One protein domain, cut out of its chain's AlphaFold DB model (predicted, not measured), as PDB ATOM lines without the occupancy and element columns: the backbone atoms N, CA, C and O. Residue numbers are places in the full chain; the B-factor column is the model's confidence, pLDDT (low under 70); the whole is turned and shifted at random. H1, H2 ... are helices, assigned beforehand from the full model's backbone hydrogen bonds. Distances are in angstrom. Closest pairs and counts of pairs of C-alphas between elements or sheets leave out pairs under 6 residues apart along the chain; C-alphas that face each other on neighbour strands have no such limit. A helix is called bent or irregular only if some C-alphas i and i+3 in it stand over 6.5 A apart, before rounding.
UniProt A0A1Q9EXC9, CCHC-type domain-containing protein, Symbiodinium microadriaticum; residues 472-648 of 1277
ATOM      1  N   ALA A 472       8.733  64.285  86.799       89.62
ATOM      2  CA  ALA A 472       7.388  64.066  87.330       89.62
ATOM      3  C   ALA A 472       7.452  63.424  88.727       89.62
ATOM      4  O   ALA A 472       8.192  62.451  88.918       89.62
ATOM      5  N   PHE A 473       6.617  63.887  89.666       93.19
ATOM      6  CA  PHE A 473       6.587  63.377  91.044       93.19
ATOM      7  C   PHE A 473       6.526  61.837  91.118       93.19
ATOM      8  O   PHE A 473       7.224  61.215  91.918       93.19
ATOM      9  N   ARG A 474       5.778  61.194  90.209       89.81
ATOM     10  CA  ARG A 474       5.699  59.728  90.071       89.81
ATOM     11  C   ARG A 474       7.051  59.031  89.869       89.81
ATOM     12  O   ARG A 474       7.261  57.950  90.421       89.81
ATOM     13  N   ASP A 475       7.960  59.609  89.089       91.69
ATOM     14  CA  ASP A 475       9.283  59.021  88.852       91.69
ATOM     15  C   ASP A 475      10.190  59.202  90.089       91.69
ATOM     16  O   ASP A 475      10.932  58.280  90.449       91.69
ATOM     17  N   TYR A 476      10.060  60.314  90.831       95.38
ATOM     18  CA  TYR A 476      10.667  60.454  92.163       95.38
ATOM     19  C   TYR A 476      10.100  59.440  93.167       95.38
ATOM     20  O   TYR A 476      10.875  58.704  93.775       95.38
ATOM     21  N   GLU A 477       8.775  59.321  93.289       95.56
ATOM     22  CA  GLU A 477       8.083  58.398  94.200       95.56
ATOM     23  C   GLU A 477       8.563  56.946  94.004       95.56
ATOM     24  O   GLU A 477       8.879  56.242  94.967       95.56
ATOM     25  N   ILE A 478       8.692  56.499  92.747       94.88
ATOM     26  CA  ILE A 478       9.208  55.166  92.407       94.88
ATOM     27  C   ILE A 478      10.674  55.009  92.838       94.88
ATOM     28  O   ILE A 478      11.037  53.969  93.405       94.88
ATOM     29  N   ARG A 479      11.526  56.016  92.600       96.50
ATOM     30  CA  ARG A 479      12.939  55.994  93.025       96.50
ATOM     31  C   ARG A 479      13.071  56.002  94.545       96.50
ATOM     32  O   ARG A 479      13.865  55.227  95.077       96.50
ATOM     33  N   ALA A 480      12.268  56.799  95.245       97.44
ATOM     34  CA  ALA A 480      12.250  56.885  96.698       97.44
ATOM     35  C   ALA A 480      11.775  55.565  97.324       97.44
ATOM     36  O   ALA A 480      12.476  55.011  98.168       97.44
ATOM     37  N   LYS A 481      10.682  54.960  96.831       97.06
ATOM     38  CA  LYS A 481      10.225  53.622  97.266       97.06
ATOM     39  C   LYS A 481      11.263  52.531  97.003       97.06
ATOM     40  O   LYS A 481      11.486  51.666  97.856       97.06
ATOM     41  N   LEU A 482      11.949  52.572  95.859       97.12
ATOM     42  CA  LEU A 482      13.044  51.644  95.558       97.12
ATOM     43  C   LEU A 482      14.243  51.848  96.501       97.12
ATOM     44  O   LEU A 482      14.848  50.867  96.949       97.12
ATOM     45  N   TRP A 483      14.568  53.095  96.844       97.50
ATOM     46  CA  TRP A 483      15.603  53.421  97.822       97.50
ATOM     47  C   TRP A 483      15.212  52.949  99.230       97.50
ATOM     48  O   TRP A 483      15.980  52.211  99.842       97.50
ATOM     49  N   LEU A 484      13.995  53.223  99.711       97.00
ATOM     50  CA  LEU A 484      13.468  52.738 100.999       97.00
ATOM     51  C   LEU A 484      13.509  51.202 101.119       97.00
ATOM     52  O   LEU A 484      13.884  50.654 102.165       97.00
ATOM     53  N   ALA A 485      13.191  50.495 100.031       96.88
ATOM     54  CA  ALA A 485      13.236  49.034  99.964       96.88
ATOM     55  C   ALA A 485      14.667  48.457  99.946       96.88
ATOM     56  O   ALA A 485      14.890  47.344 100.431       96.88
ATOM     57  N   THR A 486      15.647  49.184  99.397       96.44
ATOM     58  CA  THR A 486      17.035  48.701  99.229       96.44
ATOM     59  C   THR A 486      18.026  49.265 100.252       96.44
ATOM     60  O   THR A 486      19.092  48.673 100.463       96.44
ATOM     61  N   THR A 487      17.691  50.369 100.922       96.44
ATOM     62  CA  THR A 487      18.578  51.078 101.846       96.44
ATOM     63  C   THR A 487      18.790  50.328 103.158       96.44
ATOM     64  O   THR A 487      17.859  49.817 103.796       96.44
ATOM     65  N   LYS A 488      20.054  50.290 103.595       96.12
ATOM     66  CA  LYS A 488      20.441  49.769 104.912       96.12
ATOM     67  C   LYS A 488      20.232  50.788 106.038       96.12
ATOM     68  O   LYS A 488      20.355  50.393 107.192       96.12
ATOM     69  N   VAL A 489      19.947  52.055 105.717       96.31
ATOM     70  CA  VAL A 489      19.731  53.116 106.711       96.31
ATOM     71  C   VAL A 489      18.626  52.706 107.693       96.31
ATOM     72  O   VAL A 489      17.612  52.123 107.279       96.31
ATOM     73  N   LYS A 490      18.853  52.990 108.987       96.81
ATOM     74  CA  LYS A 490      17.899  52.758 110.086       96.81
ATOM     75  C   LYS A 490      16.532  53.349 109.708       96.81
ATOM     76  O   LYS A 490      16.534  54.468 109.207       96.81
ATOM     77  N   PRO A 491      15.395  52.666 109.952       96.81
ATOM     78  CA  PRO A 491      14.080  53.130 109.503       96.81
ATOM     79  C   PRO A 491      13.794  54.608 109.821       96.81
ATOM     80  O   PRO A 491      13.514  55.373 108.910       96.81
ATOM     81  N   GLN A 492      14.057  55.018 111.063       97.50
ATOM     82  CA  GLN A 492      13.892  56.385 111.581       97.50
ATOM     83  C   GLN A 492      14.744  57.455 110.869       97.50
ATOM     84  O   GLN A 492      14.389  58.624 110.855       97.50
ATOM     85  N   ALA A 493      15.862  57.082 110.243       97.62
ATOM     86  CA  ALA A 493      16.716  58.017 109.506       97.62
ATOM     87  C   ALA A 493      16.383  58.076 108.001       97.62
ATOM     88  O   ALA A 493      17.103  58.715 107.236       97.62
ATOM     89  N   ARG A 494      15.329  57.389 107.536       97.81
ATOM     90  CA  ARG A 494      14.980  57.332 106.108       97.81
ATOM     91  C   ARG A 494      14.194  58.552 105.644       97.81
ATOM     92  O   ARG A 494      14.584  59.138 104.641       97.81
ATOM     93  N   GLY A 495      13.141  58.933 106.369       97.88
ATOM     94  CA  GLY A 495      12.373  60.156 106.113       97.88
ATOM     95  C   GLY A 495      13.262  61.402 106.104       97.88
ATOM     96  O   GLY A 495      13.301  62.078 105.081       97.88
ATOM     97  N   PRO A 496      14.074  61.654 107.150       98.19
ATOM     98  CA  PRO A 496      14.965  62.815 107.204       98.19
ATOM     99  C   PRO A 496      16.006  62.873 106.077       98.19
ATOM    100  O   PRO A 496      16.330  63.957 105.605       98.19
ATOM    101  N   LEU A 497      16.517  61.727 105.604       97.94
ATOM    102  CA  LEU A 497      17.442  61.693 104.463       97.94
ATOM    103  C   LEU A 497      16.755  61.895 103.109       97.94
ATOM    104  O   LEU A 497      17.389  62.422 102.200       97.94
ATOM    105  N   LEU A 498      15.497  61.472 102.949       98.12
ATOM    106  CA  LEU A 498      14.712  61.816 101.762       98.12
ATOM    107  C   LEU A 498      14.368  63.306 101.771       98.12
ATOM    108  O   LEU A 498      14.629  63.973 100.778       98.12
ATOM    109  N   LEU A 499      13.884  63.824 102.904       97.88
ATOM    110  CA  LEU A 499      13.556  65.237 103.096       97.88
ATOM    111  C   LEU A 499      14.776  66.138 102.859       97.88
ATOM    112  O   LEU A 499      14.664  67.087 102.103       97.88
ATOM    113  N   LYS A 500      15.962  65.802 103.392       97.81
ATOM    114  CA  LYS A 500      17.208  66.552 103.124       97.81
ATOM    115  C   LYS A 500      17.599  66.598 101.636       97.81
ATOM    116  O   LYS A 500      18.304  67.514 101.230       97.81
ATOM    117  N   ASN A 501      17.195  65.605 100.845       97.56
ATOM    118  CA  ASN A 501      17.486  65.553  99.412       97.56
ATOM    119  C   ASN A 501      16.347  66.128  98.547       97.56
ATOM    120  O   ASN A 501      16.507  66.210  97.330       97.56
ATOM    121  N   LEU A 502      15.219  66.531  99.141       97.81
ATOM    122  CA  LEU A 502      14.292  67.446  98.482       97.81
ATOM    123  C   LEU A 502      14.927  68.841  98.436       97.81
ATOM    124  O   LEU A 502      15.645  69.235  99.353       97.81
ATOM    125  N   SER A 503      14.664  69.578  97.366       97.12
ATOM    126  CA  SER A 503      15.156  70.941  97.148       97.12
ATOM    127  C   SER A 503      14.016  71.837  96.671       97.12
ATOM    128  O   SER A 503      13.068  71.332  96.076       97.12
ATOM    129  N   SER A 504      14.131  73.155  96.865       95.81
ATOM    130  CA  SER A 504      13.090  74.129  96.488       95.81
ATOM    131  C   SER A 504      11.734  73.829  97.163       95.81
ATOM    132  O   SER A 504      11.697  73.294  98.274       95.81
ATOM    133  N   THR A 505      10.622  74.142  96.498       96.25
ATOM    134  CA  THR A 505       9.245  74.023  97.003       96.25
ATOM    135  C   THR A 505       8.914  72.692  97.705       96.25
ATOM    136  O   THR A 505       8.429  72.759  98.833       96.25
ATOM    137  N   PRO A 506       9.261  71.487  97.191       97.06
ATOM    138  CA  PRO A 506       9.039  70.237  97.929       97.06
ATOM    139  C   PRO A 506       9.710  70.160  99.304       97.06
ATOM    140  O   PRO A 506       9.215  69.459 100.185       97.06
ATOM    141  N   PHE A 507      10.847  70.833  99.500       97.69
ATOM    142  CA  PHE A 507      11.475  70.929 100.814       97.69
ATOM    143  C   PHE A 507      10.719  71.915 101.707       97.69
ATOM    144  O   PHE A 507      10.427  71.595 102.860       97.69
ATOM    145  N   ASP A 508      10.365  73.086 101.177       97.12
ATOM    146  CA  ASP A 508       9.678  74.132 101.934       97.12
ATOM    147  C   ASP A 508       8.277  73.730 102.402       97.12
ATOM    148  O   ASP A 508       7.919  74.026 103.545       97.12
ATOM    149  N   ASP A 509       7.536  72.977 101.592       96.69
ATOM    150  CA  ASP A 509       6.224  72.445 101.965       96.69
ATOM    151  C   ASP A 509       6.316  71.441 103.124       96.69
ATOM    152  O   ASP A 509       5.445  71.388 103.992       96.69
ATOM    153  N   LEU A 510       7.380  70.627 103.160       97.62
ATOM    154  CA  LEU A 510       7.483  69.435 104.017       97.62
ATOM    155  C   LEU A 510       8.472  69.581 105.180       97.62
ATOM    156  O   LEU A 510       8.506  68.720 106.062       97.62
ATOM    157  N   LYS A 511       9.234  70.682 105.259       97.50
ATOM    158  CA  LYS A 511      10.160  70.968 106.374       97.50
ATOM    159  C   LYS A 511       9.470  71.005 107.741       97.50
ATOM    160  O   LYS A 511      10.128  70.786 108.758       97.50
ATOM    161  N   HIS A 512       8.155  71.226 107.786       96.81
ATOM    162  CA  HIS A 512       7.372  71.154 109.021       96.81
ATOM    163  C   HIS A 512       7.451  69.763 109.683       96.81
ATOM    164  O   HIS A 512       7.525  69.684 110.908       96.81
ATOM    165  N   LEU A 513       7.571  68.679 108.904       97.38
ATOM    166  CA  LEU A 513       7.747  67.315 109.421       97.38
ATOM    167  C   LEU A 513       9.039  67.137 110.221       97.38
ATOM    168  O   LEU A 513       9.060  66.390 111.194       97.38
ATOM    169  N   ALA A 514      10.110  67.853 109.866       97.19
ATOM    170  CA  ALA A 514      11.369  67.796 110.609       97.19
ATOM    171  C   ALA A 514      11.258  68.401 112.022       97.19
ATOM    172  O   ALA A 514      12.073  68.075 112.886       97.19
ATOM    173  N   ARG A 515      10.255  69.258 112.271       97.38
ATOM    174  CA  ARG A 515       9.935  69.780 113.612       97.38
ATOM    175  C   ARG A 515       9.157  68.766 114.452       97.38
ATOM    176  O   ARG A 515       9.202  68.828 115.679       97.38
ATOM    177  N   ASP A 516       8.456  67.833 113.811       97.88
ATOM    178  CA  ASP A 516       7.604  66.870 114.493       97.88
ATOM    179  C   ASP A 516       8.425  65.678 115.016       97.88
ATOM    180  O   ASP A 516       8.799  64.744 114.297       97.88
ATOM    181  N   SER A 517       8.720  65.712 116.317       97.56
ATOM    182  CA  SER A 517       9.498  64.671 116.999       97.56
ATOM    183  C   SER A 517       8.851  63.282 116.888       97.56
ATOM    184  O   SER A 517       9.557  62.270 116.916       97.56
ATOM    185  N   SER A 518       7.524  63.214 116.711       97.56
ATOM    186  CA  SER A 518       6.808  61.951 116.514       97.56
ATOM    187  C   SER A 518       7.151  61.310 115.161       97.56
ATOM    188  O   SER A 518       7.500  60.126 115.109       97.56
ATOM    189  N   TRP A 519       7.177  62.105 114.087       97.88
ATOM    190  CA  TRP A 519       7.581  61.680 112.743       97.88
ATOM    191  C   TRP A 519       9.073  61.327 112.681       97.88
ATOM    192  O   TRP A 519       9.452  60.281 112.150       97.88
ATOM    193  N   MET A 520       9.941  62.126 113.309       97.69
ATOM    194  CA  MET A 520      11.382  61.833 113.394       97.69
ATOM    195  C   MET A 520      11.677  60.471 114.049       97.69
ATOM    196  O   MET A 520      12.618  59.777 113.658       97.69
ATOM    197  N   GLN A 521      10.862  60.058 115.025       97.56
ATOM    198  CA  GLN A 521      10.995  58.774 115.721       97.56
ATOM    199  C   GLN A 521      10.237  57.617 115.046       97.56
ATOM    200  O   GLN A 521      10.502  56.452 115.376       97.56
ATOM    201  N   SER A 522       9.333  57.898 114.100       97.81
ATOM    202  CA  SER A 522       8.545  56.881 113.400       97.81
ATOM    203  C   SER A 522       9.427  55.988 112.506       97.81
ATOM    204  O   SER A 522      10.231  56.485 111.711       97.81
ATOM    205  N   PRO A 523       9.292  54.648 112.565       97.81
ATOM    206  CA  PRO A 523       9.991  53.748 111.650       97.81
ATOM    207  C   PRO A 523       9.436  53.800 110.215       97.81
ATOM    208  O   PRO A 523      10.089  53.288 109.303       97.81
ATOM    209  N   THR A 524       8.254  54.386 110.013       97.69
ATOM    210  CA  THR A 524       7.561  54.528 108.723       97.69
ATOM    211  C   THR A 524       7.668  55.934 108.131       97.69
ATOM    212  O   THR A 524       7.095  56.194 107.077       97.69
ATOM    213  N   ASN A 525       8.473  56.821 108.724       97.69
ATOM    214  CA  ASN A 525       8.557  58.233 108.344       97.69
ATOM    215  C   ASN A 525       8.885  58.510 106.863       97.69
ATOM    216  O   ASN A 525       8.363  59.455 106.277       97.69
ATOM    217  N   GLY A 526       9.691  57.658 106.221       97.62
ATOM    218  CA  GLY A 526       9.957  57.740 104.781       97.62
ATOM    219  C   GLY A 526       8.768  57.349 103.895       97.62
ATOM    220  O   GLY A 526       8.627  57.896 102.806       97.62
ATOM    221  N   ASP A 527       7.907  56.437 104.350       97.69
ATOM    222  CA  ASP A 527       6.667  56.086 103.649       97.69
ATOM    223  C   ASP A 527       5.566  57.132 103.928       97.69
ATOM    224  O   ASP A 527       4.826  57.491 103.016       97.69
ATOM    225  N   GLU A 528       5.512  57.683 105.147       97.69
ATOM    226  CA  GLU A 528       4.623  58.791 105.540       97.69
ATOM    227  C   GLU A 528       4.912  60.075 104.742       97.69
ATOM    228  O   GLU A 528       3.978  60.687 104.229       97.69
ATOM    229  N   LEU A 529       6.190  60.433 104.551       97.81
ATOM    230  CA  LEU A 529       6.611  61.557 103.700       97.81
ATOM    231  C   LEU A 529       6.074  61.408 102.270       97.81
ATOM    232  O   LEU A 529       5.436  62.311 101.738       97.81
ATOM    233  N   LEU A 530       6.282  60.237 101.661       96.94
ATOM    234  CA  LEU A 530       5.797  59.958 100.308       96.94
ATOM    235  C   LEU A 530       4.266  59.911 100.241       96.94
ATOM    236  O   LEU A 530       3.690  60.303  99.226       96.94
ATOM    237  N   GLN A 531       3.601  59.461 101.307       96.38
ATOM    238  CA  GLN A 531       2.146  59.497 101.403       96.38
ATOM    239  C   GLN A 531       1.628  60.941 101.439       96.38
ATOM    240  O   GLN A 531       0.688  61.240 100.703       96.38
ATOM    241  N   GLN A 532       2.253  61.832 102.215       96.31
ATOM    242  CA  GLN A 532       1.895  63.252 102.252       96.31
ATOM    243  C   GLN A 532       2.164  63.953 100.916       96.31
ATOM    244  O   GLN A 532       1.260  64.595 100.389       96.31
ATOM    245  N   MET A 533       3.326  63.733 100.292       95.31
ATOM    246  CA  MET A 533       3.607  64.241  98.939       95.31
ATOM    247  C   MET A 533       2.560  63.784  97.911       95.31
ATOM    248  O   MET A 533       2.166  64.557  97.045       95.31
ATOM    249  N   SER A 534       2.073  62.542  98.030       93.94
ATOM    250  CA  SER A 534       1.039  61.983  97.145       93.94
ATOM    251  C   SER A 534      -0.388  62.483  97.414       93.94
ATOM    252  O   SER A 534      -1.321  62.071  96.715       93.94
ATOM    253  N   THR A 535      -0.596  63.340  98.419       93.88
ATOM    254  CA  THR A 535      -1.900  63.979  98.642       93.88
ATOM    255  C   THR A 535      -2.240  64.930  97.499       93.88
ATOM    256  O   THR A 535      -1.369  65.474  96.822       93.88
ATOM    257  N   LYS A 536      -3.541  65.132  97.260       87.25
ATOM    258  CA  LYS A 536      -4.021  65.976  96.158       87.25
ATOM    259  C   LYS A 536      -3.603  67.445  96.318       87.25
ATOM    260  O   LYS A 536      -3.479  68.124  95.312       87.25
ATOM    261  N   GLU A 537      -3.440  67.921  97.548       90.12
ATOM    262  CA  GLU A 537      -3.156  69.330  97.860       90.12
ATOM    263  C   GLU A 537      -1.709  69.736  97.560       90.12
ATOM    264  O   GLU A 537      -1.462  70.904  97.291       90.12
ATOM    265  N   LEU A 538      -0.785  68.769  97.560       90.38
ATOM    266  CA  LEU A 538       0.626  68.959  97.228       90.38
ATOM    267  C   LEU A 538       0.890  68.503  95.782       90.38
ATOM    268  O   LEU A 538       0.501  69.168  94.826       90.38
ATOM    269  N   TYR A 539       1.486  67.323  95.598       91.69
ATOM    270  CA  TYR A 539       1.979  66.847  94.297       91.69
ATOM    271  C   TYR A 539       1.086  65.763  93.666       91.69
ATOM    272  O   TYR A 539       1.457  65.093  92.702       91.69
ATOM    273  N   GLY A 540      -0.127  65.574  94.194       84.94
ATOM    274  CA  GLY A 540      -1.120  64.638  93.659       84.94
ATOM    275  C   GLY A 540      -1.907  65.155  92.447       84.94
ATOM    276  O   GLY A 540      -2.499  64.343  91.728       84.94
ATOM    277  N   GLU A 541      -1.934  66.468  92.179       84.06
ATOM    278  CA  GLU A 541      -2.582  67.014  90.969       84.06
ATOM    279  C   GLU A 541      -1.820  66.628  89.685       84.06
ATOM    280  O   GLU A 541      -2.461  66.309  88.675       84.06
ATOM    281  N   ASP A 542      -0.492  66.476  89.764       83.81
ATOM    282  CA  ASP A 542       0.372  65.934  88.703       83.81
ATOM    283  C   ASP A 542      -0.138  64.599  88.144       83.81
ATOM    284  O   ASP A 542      -0.014  64.328  86.950       83.81
ATOM    285  N   GLU A 543      -0.761  63.742  88.964       85.38
ATOM    286  CA  GLU A 543      -1.319  62.478  88.472       85.38
ATOM    287  C   GLU A 543      -2.475  62.686  87.486       85.38
ATOM    288  O   GLU A 543      -2.672  61.880  86.568       85.38
ATOM    289  N   ARG A 544      -3.270  63.743  87.688       87.38
ATOM    290  CA  ARG A 544      -4.395  64.115  86.821       87.38
ATOM    291  C   ARG A 544      -3.883  64.800  85.562       87.38
ATOM    292  O   ARG A 544      -4.350  64.467  84.469       87.38
ATOM    293  N   GLU A 545      -2.917  65.697  85.709       90.06
ATOM    294  CA  GLU A 545      -2.204  66.350  84.610       90.06
ATOM    295  C   GLU A 545      -1.521  65.312  83.708       90.06
ATOM    296  O   GLU A 545      -1.757  65.278  82.498       90.06
ATOM    297  N   GLU A 546      -0.737  64.389  84.275       90.06
ATOM    298  CA  GLU A 546      -0.071  63.320  83.531       90.06
ATOM    299  C   GLU A 546      -1.088  62.358  82.897       90.06
ATOM    300  O   GLU A 546      -0.902  61.954  81.745       90.06
ATOM    301  N   MET A 547      -2.204  62.046  83.567       93.69
ATOM    302  CA  MET A 547      -3.292  61.262  82.970       93.69
ATOM    303  C   MET A 547      -3.861  61.952  81.722       93.69
ATOM    304  O   MET A 547      -4.012  61.301  80.681       93.69
ATOM    305  N   ILE A 548      -4.169  63.250  81.800       94.38
ATOM    306  CA  ILE A 548      -4.707  64.036  80.679       94.38
ATOM    307  C   ILE A 548      -3.665  64.139  79.560       94.38
ATOM    308  O   ILE A 548      -3.978  63.856  78.401       94.38
ATOM    309  N   ASN A 549      -2.414  64.443  79.900       94.69
ATOM    310  CA  ASN A 549      -1.296  64.526  78.966       94.69
ATOM    311  C   ASN A 549      -1.019  63.183  78.276       94.69
ATOM    312  O   ASN A 549      -0.786  63.144  77.067       94.69
ATOM    313  N   THR A 550      -1.084  62.066  78.998       95.50
ATOM    314  CA  THR A 550      -0.925  60.711  78.448       95.50
ATOM    315  C   THR A 550      -2.103  60.334  77.556       95.50
ATOM    316  O   THR A 550      -1.897  59.796  76.465       95.50
ATOM    317  N   LEU A 551      -3.336  60.657  77.955       97.06
ATOM    318  CA  LEU A 551      -4.521  60.436  77.128       97.06
ATOM    319  C   LEU A 551      -4.433  61.241  75.823       97.06
ATOM    320  O   LEU A 551      -4.564  60.655  74.751       97.06
ATOM    321  N   ALA A 552      -4.117  62.538  75.900       96.75
ATOM    322  CA  ALA A 552      -3.920  63.421  74.747       96.75
ATOM    323  C   ALA A 552      -2.758  62.970  73.841       96.75
ATOM    324  O   ALA A 552      -2.853  63.052  72.610       96.75
ATOM    325  N   LYS A 553      -1.678  62.432  74.430       96.56
ATOM    326  CA  LYS A 553      -0.590  61.784  73.685       96.56
ATOM    327  C   LYS A 553      -1.117  60.582  72.903       96.56
ATOM    328  O   LYS A 553      -0.923  60.537  71.691       96.56
ATOM    329  N   VAL A 554      -1.827  59.651  73.543       97.50
ATOM    330  CA  VAL A 554      -2.384  58.446  72.892       97.50
ATOM    331  C   VAL A 554      -3.431  58.773  71.815       97.50
ATOM    332  O   VAL A 554      -3.480  58.081  70.797       97.50
ATOM    333  N   THR A 555      -4.267  59.799  72.004       96.75
ATOM    334  CA  THR A 555      -5.369  60.119  71.078       96.75
ATOM    335  C   THR A 555      -4.977  61.032  69.916       96.75
ATOM    336  O   THR A 555      -5.504  60.847  68.817       96.75
ATOM    337  N   TYR A 556      -4.080  62.007  70.121       95.81
ATOM    338  CA  TYR A 556      -3.858  63.091  69.152       95.81
ATOM    339  C   TYR A 556      -2.412  63.235  68.665       95.81
ATOM    340  O   TYR A 556      -2.190  63.349  67.448       95.81
ATOM    341  N   THR A 557      -1.438  63.261  69.584       95.94
ATOM    342  CA  THR A 557      -0.054  63.665  69.257       95.94
ATOM    343  C   THR A 557       0.839  62.492  68.863       95.94
ATOM    344  O   THR A 557       1.699  62.643  67.990       95.94
ATOM    345  N   LEU A 558       0.625  61.303  69.439       97.44
ATOM    346  CA  LEU A 558       1.426  60.126  69.141       97.44
ATOM    347  C   LEU A 558       1.091  59.602  67.745       97.44
ATOM    348  O   LEU A 558       0.132  58.866  67.530       97.44
ATOM    349  N   ARG A 559       1.940  59.959  66.785       97.81
ATOM    350  CA  ARG A 559       1.895  59.458  65.413       97.81
ATOM    351  C   ARG A 559       3.246  58.868  65.025       97.81
ATOM    352  O   ARG A 559       4.297  59.330  65.484       97.81
ATOM    353  N   ARG A 560       3.220  57.857  64.158       97.69
ATOM    354  CA  ARG A 560       4.420  57.278  63.553       97.69
ATOM    355  C   ARG A 560       5.158  58.351  62.754       97.69
ATOM    356  O   ARG A 560       4.563  59.043  61.927       97.69
ATOM    357  N   GLN A 561       6.460  58.484  62.985       95.94
ATOM    358  CA  GLN A 561       7.298  59.398  62.206       95.94
ATOM    359  C   GLN A 561       7.698  58.749  60.870       95.94
ATOM    360  O   GLN A 561       7.863  57.535  60.786       95.94
ATOM    361  N   ARG A 562       7.897  59.544  59.805       93.12
ATOM    362  CA  ARG A 562       8.154  59.011  58.443       93.12
ATOM    363  C   ARG A 562       9.367  58.075  58.351       93.12
ATOM    364  O   ARG A 562       9.336  57.122  57.582       93.12
ATOM    365  N   ASN A 563      10.403  58.330  59.151       92.94
ATOM    366  CA  ASN A 563      11.643  57.544  59.172       92.94
ATOM    367  C   ASN A 563      11.662  56.475  60.284       92.94
ATOM    368  O   ASN A 563      12.675  55.810  60.489       92.94
ATOM    369  N   GLU A 564      10.558  56.307  61.013       96.00
ATOM    370  CA  GLU A 564      10.437  55.353  62.109       96.00
ATOM    371  C   GLU A 564       9.890  54.008  61.608       96.00
ATOM    372  O   GLU A 564       8.819  53.921  60.993       96.00
ATOM    373  N   GLY A 565      10.628  52.933  61.898       95.75
ATOM    374  CA  GLY A 565      10.167  51.568  61.651       95.75
ATOM    375  C   GLY A 565       9.017  51.190  62.586       95.75
ATOM    376  O   GLY A 565       9.033  51.547  63.765       95.75
ATOM    377  N   HIS A 566       8.047  50.417  62.090       96.69
ATOM    378  CA  HIS A 566       6.823  50.065  62.824       96.69
ATOM    379  C   HIS A 566       7.096  49.479  64.219       96.69
ATOM    380  O   HIS A 566       6.386  49.788  65.169       96.69
ATOM    381  N   LYS A 567       8.175  48.701  64.373       96.56
ATOM    382  CA  LYS A 567       8.615  48.142  65.664       96.56
ATOM    383  C   LYS A 567       9.004  49.205  66.703       96.56
ATOM    384  O   LYS A 567       8.641  49.059  67.866       96.56
ATOM    385  N   ALA A 568       9.708  50.265  66.299       96.94
ATOM    386  CA  ALA A 568      10.069  51.367  67.196       96.94
ATOM    387  C   ALA A 568       8.823  52.176  67.589       96.94
ATOM    388  O   ALA A 568       8.599  52.436  68.771       96.94
ATOM    389  N   PHE A 569       7.950  52.440  66.613       98.00
ATOM    390  CA  PHE A 569       6.661  53.083  66.851       98.00
ATOM    391  C   PHE A 569       5.790  52.290  67.838       98.00
ATOM    392  O   PHE A 569       5.263  52.858  68.793       98.00
ATOM    393  N   PHE A 570       5.684  50.966  67.674       98.06
ATOM    394  CA  PHE A 570       4.919  50.121  68.592       98.06
ATOM    395  C   PHE A 570       5.493  50.093  70.011       98.06
ATOM    396  O   PHE A 570       4.706  50.013  70.950       98.06
ATOM    397  N   ALA A 571       6.812  50.217  70.190       97.62
ATOM    398  CA  ALA A 571       7.411  50.349  71.518       97.62
ATOM    399  C   ALA A 571       7.012  51.674  72.197       97.62
ATOM    400  O   ALA A 571       6.611  51.665  73.362       97.62
ATOM    401  N   ARG A 572       7.028  52.800  71.461       97.56
ATOM    402  CA  ARG A 572       6.538  54.097  71.971       97.56
ATOM    403  C   ARG A 572       5.037  54.060  72.276       97.56
ATOM    404  O   ARG A 572       4.616  54.545  73.323       97.56
ATOM    405  N   TRP A 573       4.241  53.425  71.414       97.88
ATOM    406  CA  TRP A 573       2.809  53.205  71.634       97.88
ATOM    407  C   TRP A 573       2.532  52.374  72.888       97.88
ATOM    408  O   TRP A 573       1.735  52.775  73.730       97.88
ATOM    409  N   GLU A 574       3.202  51.234  73.059       97.56
ATOM    410  CA  GLU A 574       3.035  50.395  74.250       97.56
ATOM    411  C   GLU A 574       3.460  51.098  75.539       97.56
ATOM    412  O   GLU A 574       2.827  50.869  76.567       97.56
ATOM    413  N   LEU A 575       4.466  51.977  75.494       96.62
ATOM    414  CA  LEU A 575       4.861  52.793  76.640       96.62
ATOM    415  C   LEU A 575       3.755  53.777  77.055       96.62
ATOM    416  O   LEU A 575       3.405  53.821  78.229       96.62
ATOM    417  N   GLN A 576       3.158  54.506  76.106       97.06
ATOM    418  CA  GLN A 576       2.056  55.435  76.409       97.06
ATOM    419  C   GLN A 576       0.789  54.700  76.875       97.06
ATOM    420  O   GLN A 576       0.120  55.139  77.807       97.06
ATOM    421  N   ILE A 577       0.488  53.530  76.300       97.12
ATOM    422  CA  ILE A 577      -0.593  52.668  76.801       97.12
ATOM    423  C   ILE A 577      -0.281  52.144  78.209       97.12
ATOM    424  O   ILE A 577      -1.207  51.986  79.002       97.12
ATOM    425  N   ARG A 578       0.986  51.884  78.558       96.19
ATOM    426  CA  ARG A 578       1.356  51.479  79.920       96.19
ATOM    427  C   ARG A 578       1.106  52.609  80.922       96.19
ATOM    428  O   ARG A 578       0.345  52.364  81.852       96.19
ATOM    429  N   LYS A 579       1.587  53.829  80.641       94.19
ATOM    430  CA  LYS A 579       1.274  55.039  81.429       94.19
ATOM    431  C   LYS A 579      -0.235  55.226  81.617       94.19
ATOM    432  O   LYS A 579      -0.720  55.363  82.734       94.19
ATOM    433  N   LEU A 580      -1.031  55.067  80.558       95.62
ATOM    434  CA  LEU A 580      -2.492  55.178  80.664       95.62
ATOM    435  C   LEU A 580      -3.116  54.129  81.622       95.62
ATOM    436  O   LEU A 580      -4.036  54.440  82.378       95.62
ATOM    437  N   ASN A 581      -2.575  52.904  81.649       95.38
ATOM    438  CA  ASN A 581      -2.970  51.849  82.597       95.38
ATOM    439  C   ASN A 581      -2.378  52.028  84.017       95.38
ATOM    440  O   ASN A 581      -2.842  51.371  84.962       95.38
ATOM    441  N   GLU A 582      -1.361  52.874  84.188       89.81
ATOM    442  CA  GLU A 582      -0.817  53.283  85.489       89.81
ATOM    443  C   GLU A 582      -1.800  54.254  86.167       89.81
ATOM    444  O   GLU A 582      -2.229  53.963  87.286       89.81
ATOM    445  N   HIS A 583      -2.337  55.241  85.433       91.69
ATOM    446  CA  HIS A 583      -3.469  56.099  85.855       91.69
ATOM    447  C   HIS A 583      -4.831  55.373  85.944       91.69
ATOM    448  O   HIS A 583      -5.877  56.005  86.066       91.69
ATOM    449  N   LYS A 584      -4.855  54.032  85.873       93.19
ATOM    450  CA  LYS A 584      -6.063  53.182  85.967       93.19
ATOM    451  C   LYS A 584      -7.094  53.407  84.834       93.19
ATOM    452  O   LYS A 584      -8.184  52.835  84.892       93.19
ATOM    453  N   VAL A 585      -6.751  54.145  83.772       95.75
ATOM    454  CA  VAL A 585      -7.622  54.393  82.609       95.75
ATOM    455  C   VAL A 585      -7.514  53.236  81.610       95.75
ATOM    456  O   VAL A 585      -6.532  53.087  80.883       95.75
ATOM    457  N   VAL A 586      -8.556  52.403  81.548       95.69
ATOM    458  CA  VAL A 586      -8.632  51.265  80.618       95.69
ATOM    459  C   VAL A 586      -9.539  51.615  79.439       95.69
ATOM    460  O   VAL A 586     -10.763  51.576  79.548       95.69
ATOM    461  N   LEU A 587      -8.939  51.923  78.288       97.38
ATOM    462  CA  LEU A 587      -9.680  52.132  77.041       97.38
ATOM    463  C   LEU A 587     -10.135  50.788  76.425       97.38
ATOM    464  O   LEU A 587      -9.369  49.818  76.450       97.38
ATOM    465  N   PRO A 588     -11.337  50.714  75.811       98.06
ATOM    466  CA  PRO A 588     -11.795  49.524  75.098       98.06
ATOM    467  C   PRO A 588     -10.810  49.076  74.013       98.06
ATOM    468  O   PRO A 588     -10.271  49.892  73.263       98.06
ATOM    469  N   ALA A 589     -10.595  47.763  73.889       97.62
ATOM    470  CA  ALA A 589      -9.589  47.214  72.979       97.62
ATOM    471  C   ALA A 589      -9.839  47.578  71.504       97.62
ATOM    472  O   ALA A 589      -8.887  47.763  70.756       97.62
ATOM    473  N   GLU A 590     -11.096  47.711  71.086       97.25
ATOM    474  CA  GLU A 590     -11.468  48.119  69.723       97.25
ATOM    475  C   GLU A 590     -11.139  49.592  69.459       97.25
ATOM    476  O   GLU A 590     -10.574  49.940  68.421       97.25
ATOM    477  N   TYR A 591     -11.395  50.458  70.443       98.00
ATOM    478  CA  TYR A 591     -11.028  51.871  70.375       98.00
ATOM    479  C   TYR A 591      -9.503  52.052  70.343       98.00
ATOM    480  O   TYR A 591      -8.989  52.845  69.559       98.00
ATOM    481  N   LEU A 592      -8.754  51.246  71.106       98.00
ATOM    482  CA  LEU A 592      -7.289  51.246  71.057       98.00
ATOM    483  C   LEU A 592      -6.721  50.831  69.695       98.00
ATOM    484  O   LEU A 592      -5.698  51.377  69.284       98.00
ATOM    485  N   GLY A 593      -7.341  49.883  68.988       98.06
ATOM    486  CA  GLY A 593      -6.905  49.541  67.632       98.06
ATOM    487  C   GLY A 593      -7.320  50.588  66.598       98.06
ATOM    488  O   GLY A 593      -6.536  50.864  65.693       98.06
ATOM    489  N   PHE A 594      -8.474  51.242  66.763       98.06
ATOM    490  CA  PHE A 594      -8.854  52.407  65.953       98.06
ATOM    491  C   PHE A 594      -7.857  53.568  66.106       98.06
ATOM    492  O   PHE A 594      -7.347  54.075  65.106       98.06
ATOM    493  N   LEU A 595      -7.508  53.950  67.341       98.19
ATOM    494  CA  LEU A 595      -6.490  54.977  67.584       98.19
ATOM    495  C   LEU A 595      -5.124  54.565  67.013       98.19
ATOM    496  O   LEU A 595      -4.454  55.385  66.389       98.19
ATOM    497  N   LEU A 596      -4.742  53.287  67.137       98.31
ATOM    498  CA  LEU A 596      -3.497  52.770  66.565       98.31
ATOM    499  C   LEU A 596      -3.455  52.881  65.029       98.31
ATOM    500  O   LEU A 596      -2.405  53.199  64.475       98.31
ATOM    501  N   ILE A 597      -4.577  52.661  64.333       97.81
ATOM    502  CA  ILE A 597      -4.680  52.841  62.872       97.81
ATOM    503  C   ILE A 597      -4.456  54.305  62.484       97.81
ATOM    504  O   ILE A 597      -3.671  54.586  61.575       97.81
ATOM    505  N   ASN A 598      -5.090  55.237  63.201       97.81
ATOM    506  CA  ASN A 598      -4.908  56.674  62.975       97.81
ATOM    507  C   ASN A 598      -3.454  57.100  63.241       97.81
ATOM    508  O   ASN A 598      -2.859  57.840  62.454       97.81
ATOM    509  N   ALA A 599      -2.853  56.583  64.313       98.00
ATOM    510  CA  ALA A 599      -1.477  56.866  64.699       98.00
ATOM    511  C   ALA A 599      -0.436  56.275  63.724       98.00
ATOM    512  O   ALA A 599       0.620  56.877  63.520       98.00
ATOM    513  N   LEU A 600      -0.739  55.144  63.071       97.75
ATOM    514  CA  LEU A 600       0.093  54.532  62.023       97.75
ATOM    515  C   LEU A 600       0.120  55.319  60.699       97.75
ATOM    516  O   LEU A 600       1.014  55.069  59.887       97.75
ATOM    517  N   GLN A 601      -0.820  56.252  60.488       96.62
ATOM    518  CA  GLN A 601      -0.990  57.029  59.248       96.62
ATOM    519  C   GLN A 601      -1.177  56.157  57.987       96.62
ATOM    520  O   GLN A 601      -0.651  56.471  56.918       96.62
ATOM    521  N   LEU A 602      -1.917  55.050  58.108       96.56
ATOM    522  CA  LEU A 602      -2.231  54.169  56.976       96.56
ATOM    523  C   LEU A 602      -3.094  54.891  55.929       96.56
ATOM    524  O   LEU A 602      -3.973  55.684  56.275       96.56
ATOM    525  N   SER A 603      -2.876  54.606  54.641       96.31
ATOM    526  CA  SER A 603      -3.726  55.163  53.585       96.31
ATOM    527  C   SER A 603      -5.120  54.521  53.593       96.31
ATOM    528  O   SER A 603      -5.325  53.430  54.121       96.31
ATOM    529  N   GLN A 604      -6.103  55.160  52.954       96.75
ATOM    530  CA  GLN A 604      -7.465  54.614  52.866       96.75
ATOM    531  C   GLN A 604      -7.541  53.259  52.130       96.75
ATOM    532  O   GLN A 604      -8.481  52.498  52.358       96.75
ATOM    533  N   SER A 605      -6.576  52.925  51.264       96.69
ATOM    534  CA  SER A 605      -6.482  51.587  50.661       96.69
ATOM    535  C   SER A 605      -5.880  50.569  51.635       96.69
ATOM    536  O   SER A 605      -6.422  49.472  51.770       96.69
ATOM    537  N   ASP A 606      -4.834  50.948  52.374       97.25
ATOM    538  CA  ASP A 606      -4.220  50.120  53.422       97.25
ATOM    539  C   ASP A 606      -5.212  49.811  54.556       97.25
ATOM    540  O   ASP A 606      -5.292  48.674  55.015       97.25
ATOM    541  N   ILE A 607      -6.039  50.784  54.955       97.56
ATOM    542  CA  ILE A 607      -7.108  50.586  55.946       97.56
ATOM    543  C   ILE A 607      -8.139  49.570  55.435       97.56
ATOM    544  O   ILE A 607      -8.555  48.700  56.194       97.56
ATOM    545  N   LYS A 608      -8.524  49.603  54.151       97.31
ATOM    546  CA  LYS A 608      -9.427  48.586  53.573       97.31
ATOM    547  C   LYS A 608      -8.791  47.191  53.560       97.31
ATOM    548  O   LYS A 608      -9.457  46.225  53.918       97.31
ATOM    549  N   LEU A 609      -7.508  47.087  53.203       97.25
ATOM    550  CA  LEU A 609      -6.737  45.836  53.272       97.25
ATOM    551  C   LEU A 609      -6.684  45.274  54.703       97.25
ATOM    552  O   LEU A 609      -6.929  44.084  54.901       97.25
ATOM    553  N   LEU A 610      -6.443  46.132  55.694       97.62
ATOM    554  CA  LEU A 610      -6.470  45.794  57.117       97.62
ATOM    555  C   LEU A 610      -7.861  45.328  57.577       97.62
ATOM    556  O   LEU A 610      -7.974  44.291  58.222       97.62
ATOM    557  N   MET A 611      -8.934  46.044  57.227       97.06
ATOM    558  CA  MET A 611     -10.305  45.659  57.601       97.06
ATOM    559  C   MET A 611     -10.709  44.307  56.999       97.06
ATOM    560  O   MET A 611     -11.327  43.496  57.692       97.06
ATOM    561  N   ASN A 612     -10.313  44.046  55.748       97.25
ATOM    562  CA  ASN A 612     -10.545  42.771  55.067       97.25
ATOM    563  C   ASN A 612      -9.783  41.619  55.743       97.25
ATOM    564  O   ASN A 612     -10.369  40.568  55.987       97.25
ATOM    565  N   TYR A 613      -8.506  41.819  56.090       97.12
ATOM    566  CA  TYR A 613      -7.705  40.817  56.807       97.12
ATOM    567  C   TYR A 613      -8.249  40.539  58.215       97.12
ATOM    568  O   TYR A 613      -8.343  39.390  58.640       97.12
ATOM    569  N   ASN A 614      -8.662  41.587  58.930       95.56
ATOM    570  CA  ASN A 614      -9.154  41.492  60.302       95.56
ATOM    571  C   ASN A 614     -10.596  40.972  60.414       95.56
ATOM    572  O   ASN A 614     -11.075  40.802  61.538       95.56
ATOM    573  N   GLN A 615     -11.323  40.807  59.302       95.62
ATOM    574  CA  GLN A 615     -12.778  40.578  59.301       95.62
ATOM    575  C   GLN A 615     -13.525  41.643  60.139       95.62
ATOM    576  O   GLN A 615     -14.441  41.338  60.899       95.62
ATOM    577  N   GLY A 616     -13.064  42.899  60.077       93.56
ATOM    578  CA  GLY A 616     -13.573  44.018  60.884       93.56
ATOM    579  C   GLY A 616     -13.111  44.075  62.353       93.56
ATOM    580  O   GLY A 616     -13.399  45.061  63.029       93.56
ATOM    581  N   LYS A 617     -12.367  43.087  62.879       96.75
ATOM    582  CA  LYS A 617     -11.924  43.083  64.290       96.75
ATOM    583  C   LYS A 617     -10.813  44.108  64.550       96.75
ATOM    584  O   LYS A 617      -9.649  43.913  64.198       96.75
ATOM    585  N   LEU A 618     -11.156  45.183  65.251       97.06
ATOM    586  CA  LEU A 618     -10.296  46.347  65.488       97.06
ATOM    587  C   LEU A 618      -9.431  46.264  66.757       97.06
ATOM    588  O   LEU A 618      -9.155  47.275  67.385       97.06
ATOM    589  N   THR A 619      -8.964  45.081  67.167       97.94
ATOM    590  CA  THR A 619      -8.089  44.993  68.357       97.94
ATOM    591  C   THR A 619      -6.626  45.325  68.010       97.94
ATOM    592  O   THR A 619      -6.137  44.909  66.954       97.94
ATOM    593  N   PRO A 620      -5.857  45.996  68.894       97.69
ATOM    594  CA  PRO A 620      -4.482  46.412  68.608       97.69
ATOM    595  C   PRO A 620      -3.535  45.232  68.364       97.69
ATOM    596  O   PRO A 620      -2.513  45.406  67.709       97.69
ATOM    597  N   LYS A 621      -3.866  44.027  68.851       97.81
ATOM    598  CA  LYS A 621      -3.113  42.801  68.547       97.81
ATOM    599  C   LYS A 621      -3.199  42.448  67.061       97.81
ATOM    600  O   LYS A 621      -2.169  42.207  66.445       97.81
ATOM    601  N   VAL A 622      -4.404  42.467  66.488       98.06
ATOM    602  CA  VAL A 622      -4.617  42.111  65.077       98.06
ATOM    603  C   VAL A 622      -4.076  43.214  64.157       98.06
ATOM    604  O   VAL A 622      -3.412  42.907  63.176       98.06
ATOM    605  N   VAL A 623      -4.233  44.495  64.524       98.25
ATOM    606  CA  VAL A 623      -3.605  45.620  63.795       98.25
ATOM    607  C   VAL A 623      -2.073  45.502  63.775       98.25
ATOM    608  O   VAL A 623      -1.457  45.682  62.723       98.25
ATOM    609  N   LYS A 624      -1.440  45.157  64.907       98.00
ATOM    610  CA  LYS A 624       0.013  44.914  64.975       98.00
ATOM    611  C   LYS A 624       0.447  43.722  64.132       98.00
ATOM    612  O   LYS A 624       1.455  43.833  63.441       98.00
ATOM    613  N   GLU A 625      -0.303  42.622  64.159       98.00
ATOM    614  CA  GLU A 625       0.020  41.433  63.366       98.00
ATOM    615  C   GLU A 625      -0.104  41.710  61.864       98.00
ATOM    616  O   GLU A 625       0.841  41.469  61.118       98.00
ATOM    617  N   TRP A 626      -1.192  42.349  61.420       98.00
ATOM    618  CA  TRP A 626      -1.332  42.783  60.029       98.00
ATOM    619  C   TRP A 626      -0.195  43.718  59.600       98.00
ATOM    620  O   TRP A 626       0.404  43.516  58.544       98.00
ATOM    621  N   THR A 627       0.165  44.697  60.438       97.88
ATOM    622  CA  THR A 627       1.271  45.629  60.148       97.88
ATOM    623  C   THR A 627       2.622  44.912  60.098       97.88
ATOM    624  O   THR A 627       3.501  45.324  59.350       97.88
ATOM    625  N   ARG A 628       2.804  43.835  60.874       97.62
ATOM    626  CA  ARG A 628       4.007  42.989  60.857       97.62
ATOM    627  C   ARG A 628       4.089  42.148  59.582       97.62
ATOM    628  O   ARG A 628       5.166  42.068  58.999       97.62
ATOM    629  N   VAL A 629       2.976  41.554  59.148       97.69
ATOM    630  CA  VAL A 629       2.884  40.790  57.891       97.69
ATOM    631  C   VAL A 629       3.126  41.702  56.683       97.69
ATOM    632  O   VAL A 629       3.901  41.353  55.800       97.69
ATOM    633  N   ASN A 630       2.547  42.904  56.687       97.25
ATOM    634  CA  ASN A 630       2.648  43.882  55.599       97.25
ATOM    635  C   ASN A 630       3.801  44.894  55.804       97.25
ATOM    636  O   ASN A 630       3.832  45.932  55.148       97.25
ATOM    637  N   GLU A 631       4.760  44.634  56.711       95.88
ATOM    638  CA  GLU A 631       5.820  45.604  57.059       95.88
ATOM    639  C   GLU A 631       6.703  45.955  55.847       95.88
ATOM    640  O   GLU A 631       7.128  47.104  55.711       95.88
ATOM    641  N   ALA A 632       6.951  44.983  54.961       94.75
ATOM    642  CA  ALA A 632       7.713  45.178  53.728       94.75
ATOM    643  C   ALA A 632       6.954  46.059  52.722       94.75
ATOM    644  O   ALA A 632       7.491  47.075  52.282       94.75
ATOM    645  N   ASP A 633       5.697  45.725  52.433       96.25
ATOM    646  CA  ASP A 633       4.847  46.433  51.469       96.25
ATOM    647  C   ASP A 633       4.547  47.868  51.916       96.25
ATOM    648  O   ASP A 633       4.628  48.803  51.121       96.25
ATOM    649  N   LEU A 634       4.275  48.078  53.208       95.06
ATOM    650  CA  LEU A 634       4.082  49.413  53.782       95.06
ATOM    651  C   LEU A 634       5.368  50.249  53.730       95.06
ATOM    652  O   LEU A 634       5.309  51.455  53.484       95.06
ATOM    653  N   ALA A 635       6.536  49.634  53.939       92.81
ATOM    654  CA  ALA A 635       7.817  50.319  53.780       92.81
ATOM    655  C   ALA A 635       8.105  50.662  52.308       92.81
ATOM    656  O   ALA A 635       8.618  51.748  52.033       92.81
ATOM    657  N   TRP A 636       7.736  49.781  51.373       91.81
ATOM    658  CA  TRP A 636       7.865  50.008  49.934       91.81
ATOM    659  C   TRP A 636       6.948  51.140  49.452       91.81
ATOM    660  O   TRP A 636       7.442  52.136  48.931       91.81
ATOM    661  N   ARG A 637       5.644  51.088  49.759       91.19
ATOM    662  CA  ARG A 637       4.676  52.164  49.449       91.19
ATOM    663  C   ARG A 637       5.063  53.502  50.083       91.19
ATOM    664  O   ARG A 637       4.904  54.563  49.477       91.19
ATOM    665  N   SER A 638       5.616  53.479  51.299       88.56
ATOM    666  CA  SER A 638       6.153  54.678  51.956       88.56
ATOM    667  C   SER A 638       7.400  55.239  51.259       88.56
ATOM    668  O   SER A 638       7.668  56.434  51.383       88.56
ATOM    669  N   TYR A 639       8.167  54.408  50.553       89.19
ATOM    670  CA  TYR A 639       9.319  54.825  49.754       89.19
ATOM    671  C   TYR A 639       8.883  55.353  48.379       89.19
ATOM    672  O   TYR A 639       9.316  56.433  47.980       89.19
ATOM    673  N   GLU A 640       7.951  54.673  47.706       88.69
ATOM    674  CA  GLU A 640       7.322  55.133  46.460       88.69
ATOM    675  C   GLU A 640       6.673  56.508  46.636       88.69
ATOM    676  O   GLU A 640       6.992  57.439  45.903       88.69
ATOM    677  N   THR A 641       5.838  56.695  47.661       85.56
ATOM    678  CA  THR A 641       5.187  57.992  47.935       85.56
ATOM    679  C   THR A 641       6.165  59.097  48.353       85.56
ATOM    680  O   THR A 641       5.873  60.280  48.152       85.56
ATOM    681  N   ALA A 642       7.339  58.750  48.894       83.88
ATOM    682  CA  ALA A 642       8.417  59.701  49.165       83.88
ATOM    683  C   ALA A 642       9.221  60.066  47.901       83.88
ATOM    684  O   ALA A 642       9.689  61.201  47.785       83.88
ATOM    685  N   ASN A 643       9.365  59.136  46.953       84.25
ATOM    686  CA  ASN A 643      10.069  59.345  45.686       84.25
ATOM    687  C   ASN A 643       9.192  59.994  44.607       84.25
ATOM    688  O   ASN A 643       9.681  60.872  43.904       84.25
ATOM    689  N   ALA A 644       7.902  59.658  44.521       80.50
ATOM    690  CA  ALA A 644       6.947  60.267  43.590       80.50
ATOM    691  C   ALA A 644       6.870  61.796  43.765       80.50
ATOM    692  O   ALA A 644       6.782  62.550  42.800       80.50
ATOM    693  N   LYS A 645       7.007  62.272  45.010       76.62
ATOM    694  CA  LYS A 645       7.095  63.707  45.336       76.62
ATOM    695  C   LYS A 645       8.404  64.371  44.898       76.62
ATOM    696  O   LYS A 645       8.465  65.594  44.869       76.62
ATOM    697  N   LYS A 646       9.440  63.594  44.568       73.69
ATOM    698  CA  LYS A 646      10.694  64.089  43.983       73.69
ATOM    699  C   LYS A 646      10.641  64.074  42.458       73.69
ATOM    700  O   LYS A 646      11.033  65.064  41.861       73.69
ATOM    701  N   THR A 647      10.109  63.027  41.826       59.78
ATOM    702  CA  THR A 647       9.952  62.991  40.358       59.78
ATOM    703  C   THR A 647       8.946  64.027  39.855       59.78
ATOM    704  O   THR A 647       9.255  64.755  38.916       59.78
ATOM    705  N   HIS A 648       7.808  64.218  40.533       52.69
ATOM    706  CA  HIS A 648       6.845  65.272  40.170       52.69
ATOM    707  C   HIS A 648       7.369  66.705  40.436       52.69
ATOM    708  O   HIS A 648       6.803  67.680  39.949       52.69
TER     709      HIS A 648
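What this domain is: This is residues 472 to 648 of the 1277 residues of the protein "CCHC-type domain-containing protein" of Symbiodinium microadriaticum (UniProt A0A1Q9EXC9). Two lobes of helices are set end to end, with H1 to H6 gathered in a head round the packed pair H2 and H6, and H7 to H12 making the longer lobe. In the longer lobe the hairpin of H7 and H8 reaches towards the head, H9, H10 and H11 cluster at the hairpin's far end, and residues 643 to 648 stick out, 643 to 647 of them in H12. The printed part has 177 residues with twelve named helices, H1 to H12 in order, and no named strand; it is all helix. It is only just extended, close to loose, with a radius of gyration of the C-alphas of 23.7 A, and it spans 74 by 36 by 30 A.

How they stand to each other: H1, residues 473 to 486, only just touches H6, residues 525 to 533, with 3 pairs of C-alphas within 8 A; the closest, Glu 477 and Leu 530, are 6.7 A apart, and the tilt is shallow, 10 degrees, opposite ways. H2, residues 491 to 501, touches H6 at a steep tilt of 44 degrees, the same way, with the closest C-alphas, Gly 495 and Gly 526, 3.7 A apart. H2 and H3, residues 505 to 510, form a helical hairpin and only just touch, with 3 pairs within 8 A; the closest C-alphas are Leu 499 and Phe 507, 6.5 A apart. H4, residues 512 to 515, and H5, residues 517 to 521, only just touch, with 3 pairs and only at the corner; the closest C-alphas, Leu 513 and Trp 519, are 6.5 A apart. H5 also touches H2, Gln 521 to Gln 492 being the closest C-alphas at 5.6 A. H7, residues 542 to 557, is apart from H6. H7 and H8, residues 566 to 582, form a hairpin at 32 degrees, a shallow tilt only just short of steep; they touch with residues 547 to 554 and 573 to 580 alone, closest at the C-alphas of Thr 550 and Leu 580, 6.2 A. H9, residues 589 to 600, touches H11, residues 620 to 629, closest at the C-alphas of Gly 593 and Pro 620, 4.1 A. H10, residues 604 to 613, only just touches H11 with 3 pairs, about perpendicular at 77 degrees, closest at the C-alphas of Leu 610 and Trp 626, 6.6 A. H12, residues 631 to 647, touches no helix. Every O i to N i+4 pair is within hydrogen-bond range in H1, H5 and H7 to H11, against 5 of 7 in H2, 1 of 2 in H3, 4 of 5 in H6 and 11 of 13 in H12; H4 is too short for such a pair.

Where its parts are: H1 begins at C-alpha 473, (6.587, 63.377, 91.044), and is 19.8 A long. H7, 19.6 A, begins at C-alpha 542, (0.372, 65.934, 88.703). H8 is 24.1 A long and H12 24.5 A, ending at C-alpha 647, (9.952, 62.991, 40.358). H2 and H7 are only just irregular: C-alphas 492 and 495, and C-alphas 554 and 557, are each 6.8 A apart.

The domain as a whole: The C-alphas farthest apart, Ser 517 and His 648, are 76.9 A apart. The printed part has no cut and no long link. Mean pLDDT of the printed part is 94.9, with residues 647 to 648 under 70.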